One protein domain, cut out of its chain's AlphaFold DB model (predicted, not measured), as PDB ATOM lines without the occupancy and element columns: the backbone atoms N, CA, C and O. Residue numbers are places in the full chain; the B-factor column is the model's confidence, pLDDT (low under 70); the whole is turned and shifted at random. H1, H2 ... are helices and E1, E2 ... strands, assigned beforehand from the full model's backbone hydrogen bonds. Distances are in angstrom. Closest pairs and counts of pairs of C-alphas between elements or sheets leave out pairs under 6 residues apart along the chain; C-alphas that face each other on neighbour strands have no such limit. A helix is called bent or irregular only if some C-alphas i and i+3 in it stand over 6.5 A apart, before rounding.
ATOM      1  N   LYS A  65     161.270 208.326 186.895       89.69
ATOM      2  CA  LYS A  65     162.105 207.796 187.994       89.69
ATOM      3  C   LYS A  65     161.408 207.891 189.360       89.69
ATOM      4  O   LYS A  65     161.533 206.988 190.184       89.69
ATOM      5  N   LYS A  66     160.655 208.974 189.596       89.25
ATOM      6  CA  LYS A  66     159.912 209.199 190.844       89.25
ATOM      7  C   LYS A  66     158.754 208.210 190.990       89.25
ATOM      8  O   LYS A  66     158.637 207.585 192.040       89.25
ATOM      9  N   THR A  67     157.943 208.041 189.944       87.44
ATOM     10  CA  THR A  67     156.814 207.097 189.957       87.44
ATOM     11  C   THR A  67     157.304 205.657 190.049       87.44
ATOM     12  O   THR A  67     156.821 204.922 190.899       87.44
ATOM     13  N   ALA A  68     158.339 205.277 189.293       89.19
ATOM     14  CA  ALA A  68     158.943 203.945 189.371       89.19
ATOM     15  C   ALA A  68     159.416 203.604 190.793       89.19
ATOM     16  O   ALA A  68     159.125 202.527 191.307       89.19
ATOM     17  N   LYS A  69     160.112 204.536 191.462       91.50
ATOM     18  CA  LYS A  69     160.598 204.326 192.834       91.50
ATOM     19  C   LYS A  69     159.451 204.225 193.844       91.50
ATOM     20  O   LYS A  69     159.544 203.428 194.775       91.50
ATOM     21  N   ALA A  70     158.399 205.024 193.674       89.50
ATOM     22  CA  ALA A  70     157.223 204.992 194.539       89.50
ATOM     23  C   ALA A  70     156.451 203.670 194.398       89.50
ATOM     24  O   ALA A  70     156.178 203.021 195.405       89.50
ATOM     25  N   GLU A  71     156.180 203.239 193.166       89.75
ATOM     26  CA  GLU A  71     155.484 201.978 192.881       89.75
ATOM     27  C   GLU A  71     156.302 200.763 193.333       89.75
ATOM     28  O   GLU A  71     155.787 199.896 194.033       89.75
ATOM     29  N   ALA A  72     157.615 200.748 193.079       91.06
ATOM     30  CA  ALA A  72     158.487 199.686 193.579       91.06
ATOM     31  C   ALA A  72     158.499 199.601 195.115       91.06
ATOM     32  O   ALA A  72     158.625 198.514 195.672       91.06
ATOM     33  N   LYS A  73     158.372 200.733 195.825       93.00
ATOM     34  CA  LYS A  73     158.253 200.727 197.291       93.00
ATOM     35  C   LYS A  73     156.933 200.094 197.735       93.00
ATOM     36  O   LYS A  73     156.956 199.297 198.664       93.00
ATOM     37  N   LYS A  74     155.815 200.416 197.075       89.56
ATOM     38  CA  LYS A  74     154.508 199.806 197.368       89.56
ATOM     39  C   LYS A  74     154.534 198.299 197.132       89.56
ATOM     40  O   LYS A  74     154.130 197.554 198.013       89.56
ATOM     41  N   LEU A  75     155.078 197.859 195.995       89.81
ATOM     42  CA  LEU A  75     155.176 196.440 195.652       89.81
ATOM     43  C   LEU A  75     155.970 195.635 196.679       89.81
ATOM     44  O   LEU A  75     155.552 194.540 197.026       89.81
ATOM     45  N   ARG A  76     157.073 196.183 197.205       92.56
ATOM     46  CA  ARG A  76     157.828 195.521 198.280       92.56
ATOM     47  C   ARG A  76     157.002 195.366 199.551       92.56
ATOM     48  O   ARG A  76     156.933 194.275 200.083       92.56
ATOM     49  N   VAL A  77     156.318 196.426 199.982       92.12
ATOM     50  CA  VAL A  77     155.450 196.360 201.169       92.12
ATOM     51  C   VAL A  77     154.338 195.328 200.979       92.12
ATOM     52  O   VAL A  77     154.043 194.567 201.893       92.12
ATOM     53  N   VAL A  78     153.730 195.274 199.790       88.69
ATOM     54  CA  VAL A  78     152.709 194.269 199.469       88.69
ATOM     55  C   VAL A  78     153.304 192.861 199.478       88.69
ATOM     56  O   VAL A  78     152.681 191.963 200.031       88.69
ATOM     57  N   ALA A  79     154.504 192.667 198.926       89.62
ATOM     58  CA  ALA A  79     155.197 191.380 198.961       89.62
ATOM     59  C   ALA A  79     155.473 190.923 200.404       89.62
ATOM     60  O   ALA A  79     155.090 189.813 200.764       89.62
ATOM     61  N   ASP A  80     156.015 191.804 201.248       91.06
ATOM     62  CA  ASP A  80     156.287 191.512 202.662       91.06
ATOM     63  C   ASP A  80     154.995 191.135 203.420       91.06
ATOM     64  O   ASP A  80     154.978 190.221 204.250       91.06
ATOM     65  N   LEU A  81     153.884 191.824 203.132       87.44
ATOM     66  CA  LEU A  81     152.576 191.509 203.713       87.44
ATOM     67  C   LEU A  81     152.043 190.157 203.220       87.44
ATOM     68  O   LEU A  81     151.549 189.373 204.030       87.44
ATOM     69  N   LEU A  82     152.160 189.860 201.926       85.25
ATOM     70  CA  LEU A  82     151.732 188.581 201.354       85.25
ATOM     71  C   LEU A  82     152.498 187.405 201.966       85.25
ATOM     72  O   LEU A  82     151.879 186.420 202.363       85.25
ATOM     73  N   GLU A  83     153.818 187.526 202.111       86.00
ATOM     74  CA  GLU A  83     154.646 186.499 202.753       86.00
ATOM     75  C   GLU A  83     154.236 186.268 204.210       86.00
ATOM     76  O   GLU A  83     154.089 185.126 204.649       86.00
ATOM     77  N   LYS A  84     153.963 187.345 204.958       86.19
ATOM     78  CA  LYS A  84     153.492 187.251 206.349       86.19
ATOM     79  C   LYS A  84     152.161 186.506 206.473       86.19
ATOM     80  O   LYS A  84     151.919 185.843 207.484       86.19
ATOM     81  N   HIS A  85     151.300 186.625 205.469       83.44
ATOM     82  CA  HIS A  85     149.990 185.982 205.431       83.44
ATOM     83  C   HIS A  85     149.991 184.631 204.696       83.44
ATOM     84  O   HIS A  85     148.917 184.070 204.465       83.44
ATOM     85  N   ALA A  86     151.162 184.054 204.399       80.81
ATOM     86  CA  ALA A  86     151.265 182.715 203.831       80.81
ATOM     87  C   ALA A  86     150.523 181.671 204.697       80.81
ATOM     88  O   ALA A  86     150.704 181.591 205.915       80.81
ATOM     89  N   GLY A  87     149.659 180.872 204.061       75.50
ATOM     90  CA  GLY A  87     148.794 179.894 204.739       75.50
ATOM     91  C   GLY A  87     147.468 180.457 205.272       75.50
ATOM     92  O   GLY A  87     146.753 179.750 205.988       75.50
ATOM     93  N   THR A  88     147.139 181.707 204.936       80.44
ATOM     94  CA  THR A  88     145.803 182.280 205.147       80.44
ATOM     95  C   THR A  88     144.903 181.926 203.963       80.44
ATOM     96  O   THR A  88     145.263 182.172 202.815       80.44
ATOM     97  N   GLU A  89     143.739 181.349 204.236       76.06
ATOM     98  CA  GLU A  89     142.696 181.074 203.250       76.06
ATOM     99  C   GLU A  89     141.699 182.225 203.236       76.06
ATOM    100  O   GLU A  89     141.207 182.623 204.291       76.06
ATOM    101  N   MET A  90     141.412 182.755 202.048       75.81
ATOM    102  CA  MET A  90     140.432 183.816 201.829       75.81
ATOM    103  C   MET A  90     139.216 183.218 201.126       75.81
ATOM    104  O   MET A  90     139.353 182.680 200.028       75.81
ATOM    105  N   LEU A  91     138.042 183.300 201.755       73.06
ATOM    106  CA  LEU A  91     136.776 182.908 201.137       73.06
ATOM    107  C   LEU A  91     136.129 184.143 200.508       73.06
ATOM    108  O   LEU A  91     135.803 185.102 201.208       73.06
ATOM    109  N   LEU A  92     135.983 184.117 199.187       73.62
ATOM    110  CA  LEU A  92     135.333 185.160 198.396       73.62
ATOM    111  C   LEU A  92     133.969 184.638 197.940       73.62
ATOM    112  O   LEU A  92     133.877 183.487 197.514       73.62
ATOM    113  N   ASP A  93     132.931 185.468 198.039       70.25
ATOM    114  CA  ASP A  93     131.611 185.126 197.501       70.25
ATOM    115  C   ASP A  93     131.616 185.112 195.959       70.25
ATOM    116  O   ASP A  93     132.401 185.830 195.331       70.25
ATOM    117  N   GLU A  94     130.709 184.353 195.337       68.62
ATOM    118  CA  GLU A  94     130.545 184.280 193.870       68.62
ATOM    119  C   GLU A  94     130.173 185.640 193.257       68.62
ATOM    120  O   GLU A  94     130.477 185.925 192.098       68.62
ATOM    121  N   THR A  95     129.567 186.518 194.057       72.69
ATOM    122  CA  THR A  95     129.254 187.904 193.689       72.69
ATOM    123  C   THR A  95     130.472 188.835 193.738       72.69
ATOM    124  O   THR A  95     130.352 190.021 193.424       72.69
ATOM    125  N   GLY A  96     131.647 188.334 194.146       58.88
ATOM    126  CA  GLY A  96     132.914 189.071 194.192       58.88
ATOM    127  C   GLY A  96     132.930 190.254 195.163       58.88
ATOM    128  O   GLY A  96     133.839 191.080 195.088       58.88
ATOM    129  N   SER A  97     131.914 190.368 196.021       57.12
ATOM    130  CA  SER A  97     131.597 191.638 196.674       57.12
ATOM    131  C   SER A  97     132.178 191.797 198.071       57.12
ATOM    132  O   SER A  97     132.503 192.919 198.414       57.12
ATOM    133  N   ASP A  98     132.413 190.740 198.849       55.72
ATOM    134  CA  ASP A  98     133.049 190.884 200.162       55.72
ATOM    135  C   ASP A  98     133.782 189.607 200.586       55.72
ATOM    136  O   ASP A  98     133.390 188.483 200.261       55.72
ATOM    137  N   LEU A  99     134.883 189.795 201.317       55.69
ATOM    138  CA  LEU A  99     135.622 188.720 201.969       55.69
ATOM    139  C   LEU A  99     134.726 188.113 203.056       55.69
ATOM    140  O   LEU A  99     134.516 188.732 204.098       55.69
ATOM    141  N   ILE A 100     134.213 186.903 202.828       57.97
ATOM    142  CA  ILE A 100     133.291 186.245 203.762       57.97
ATOM    143  C   ILE A 100     134.020 185.944 205.075       57.97
ATOM    144  O   ILE A 100     133.479 186.182 206.150       57.97
ATOM    145  N   THR A 101     135.248 185.417 205.001       59.41
ATOM    146  CA  THR A 101     136.095 185.090 206.162       59.41
ATOM    147  C   THR A 101     137.547 184.806 205.749       59.41
ATOM    148  O   THR A 101     137.821 184.408 204.614       59.41
ATOM    149  N   ALA A 102     138.487 184.988 206.689       66.19
ATOM    150  CA  ALA A 102     139.885 184.579 206.555       66.19
ATOM    151  C   ALA A 102     140.272 183.593 207.667       66.19
ATOM    152  O   ALA A 102     140.165 183.922 208.851       66.19
ATOM    153  N   TYR A 103     140.755 182.405 207.301       69.50
ATOM    154  CA  TYR A 103     141.204 181.379 208.253       69.50
ATOM    155  C   TYR A 103     142.686 181.071 208.062       69.50
ATOM    156  O   TYR A 103     143.196 181.099 206.947       69.50
ATOM    157  N   ARG A 104     143.402 180.733 209.138       63.84
ATOM    158  CA  ARG A 104     144.778 180.228 209.041       63.84
ATOM    159  C   ARG A 104     144.743 178.706 209.023       63.84
ATOM    160  O   ARG A 104     144.286 178.105 209.996       63.84
ATOM    161  N   LYS A 105     145.242 178.073 207.959       65.38
ATOM    162  CA  LYS A 105     145.339 176.608 207.923       65.38
ATOM    163  C   LYS A 105     146.361 176.141 208.970       65.38
ATOM    164  O   LYS A 105     147.512 176.585 208.924       65.38
ATOM    165  N   PRO A 106     145.992 175.262 209.919       57.75
ATOM    166  CA  PRO A 106     146.974 174.653 210.801       57.75
ATOM    167  C   PRO A 106     147.899 173.768 209.960       57.75
ATOM    168  O   PRO A 106     147.433 172.945 209.171       57.75
ATOM    169  N   SER A 107     149.212 173.959 210.112       61.75
ATOM    170  CA  SER A 107     150.218 173.096 209.489       61.75
ATOM    171  C   SER A 107     149.975 171.658 209.951       61.75
ATOM    172  O   SER A 107     150.145 171.350 211.133       61.75
ATOM    173  N   ARG A 108     149.512 170.789 209.043       63.56
ATOM    174  CA  ARG A 108     149.500 169.345 209.287       63.56
ATOM    175  C   ARG A 108     150.962 168.901 209.311       63.56
ATOM    176  O   ARG A 108     151.603 168.898 208.265       63.56
ATOM    177  N   LYS A 109     151.476 168.633 210.515       51.19
ATOM    178  CA  LYS A 109     152.723 167.885 210.713       51.19
ATOM    179  C   LYS A 109     152.602 166.491 210.115       51.19
ATOM    180  O   LYS A 109     151.490 165.923 210.206       51.19
TER     181      LYS A 109
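What this domain is: This is residues 65 to 109 of the 109 residues of an uncharacterized protein of marine metagenome (UniProt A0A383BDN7). One long helix, H1, and a two-strand hairpin, E1 and E2, make an L: the helix is one arm, the hairpin is the other, and the tight link of residues 85 to 87 forms the corner at the open end of the hairpin. The helix sticks out with nothing packed on it, and the tail of residues 105 to 109 leads away from the open end of the hairpin. The printed part has 45 residues, with one named helix followed by two named strands, which form an antiparallel sheet in the order E1, E2. The class is mixed, helices and strands. The whole is extended, with a radius of gyration of the C-alphas of 15.2 A, and its outline is flat, spanning 43 by 34 by 10 A.

How they stand to each other: H1, residues 65 to 84, stands free: no C-alpha 8 or more residues away along the chain comes within 10 A of its residues. Every O i to N i+4 pair inside H1 is within hydrogen-bond range, and the helix is not bent. A tight link of 3 residues joins it to E1, residues 88 to 92. E1 and E2, residues 99 to 104, form a hairpin over a short link of 6 residues. The two strands are antiparallel neighbours, with an angle of 162 degrees between their directions. The C-alphas of Thr 88 and Arg 104 face each other at 4.5 A, and those of Leu 92 and Leu 99 face each other at 5.1 A. N 89 and O 103 are within hydrogen-bond range at 2.8 A, and so are N 100 and O 91 at 2.9 A. H1 and E2 are apart, with no C-alpha of the one within 8 A of the other.

Where its parts are: H1 begins at C-alpha 65, (162.105, 207.796, 187.994), and ends at C-alpha 84, (153.492, 187.251, 206.349), 28.9 A from first to last C-alpha. E1 begins with Thr 88 and ends with Leu 92, with 12.8 A between its first and last C-alphas. E2, from Leu 99 to Arg 104, is the longest strand by residues, with 6, and measures 14.4 A; its last C-alpha is at (144.778, 180.228, 209.041).

The domain as a whole: The two C-alphas farthest apart are those of Lys 65 and Lys 109, the first and last printed residues, at 46.9 A. The printed part has no cut, and residue 109 is the chain's last residue. No link is long. The mean pLDDT of the printed part is 77.0; it is under 70 at residue 94 and residues 96 to 109. The mean is 89 for H1, 76 for E1 and 62 for E2.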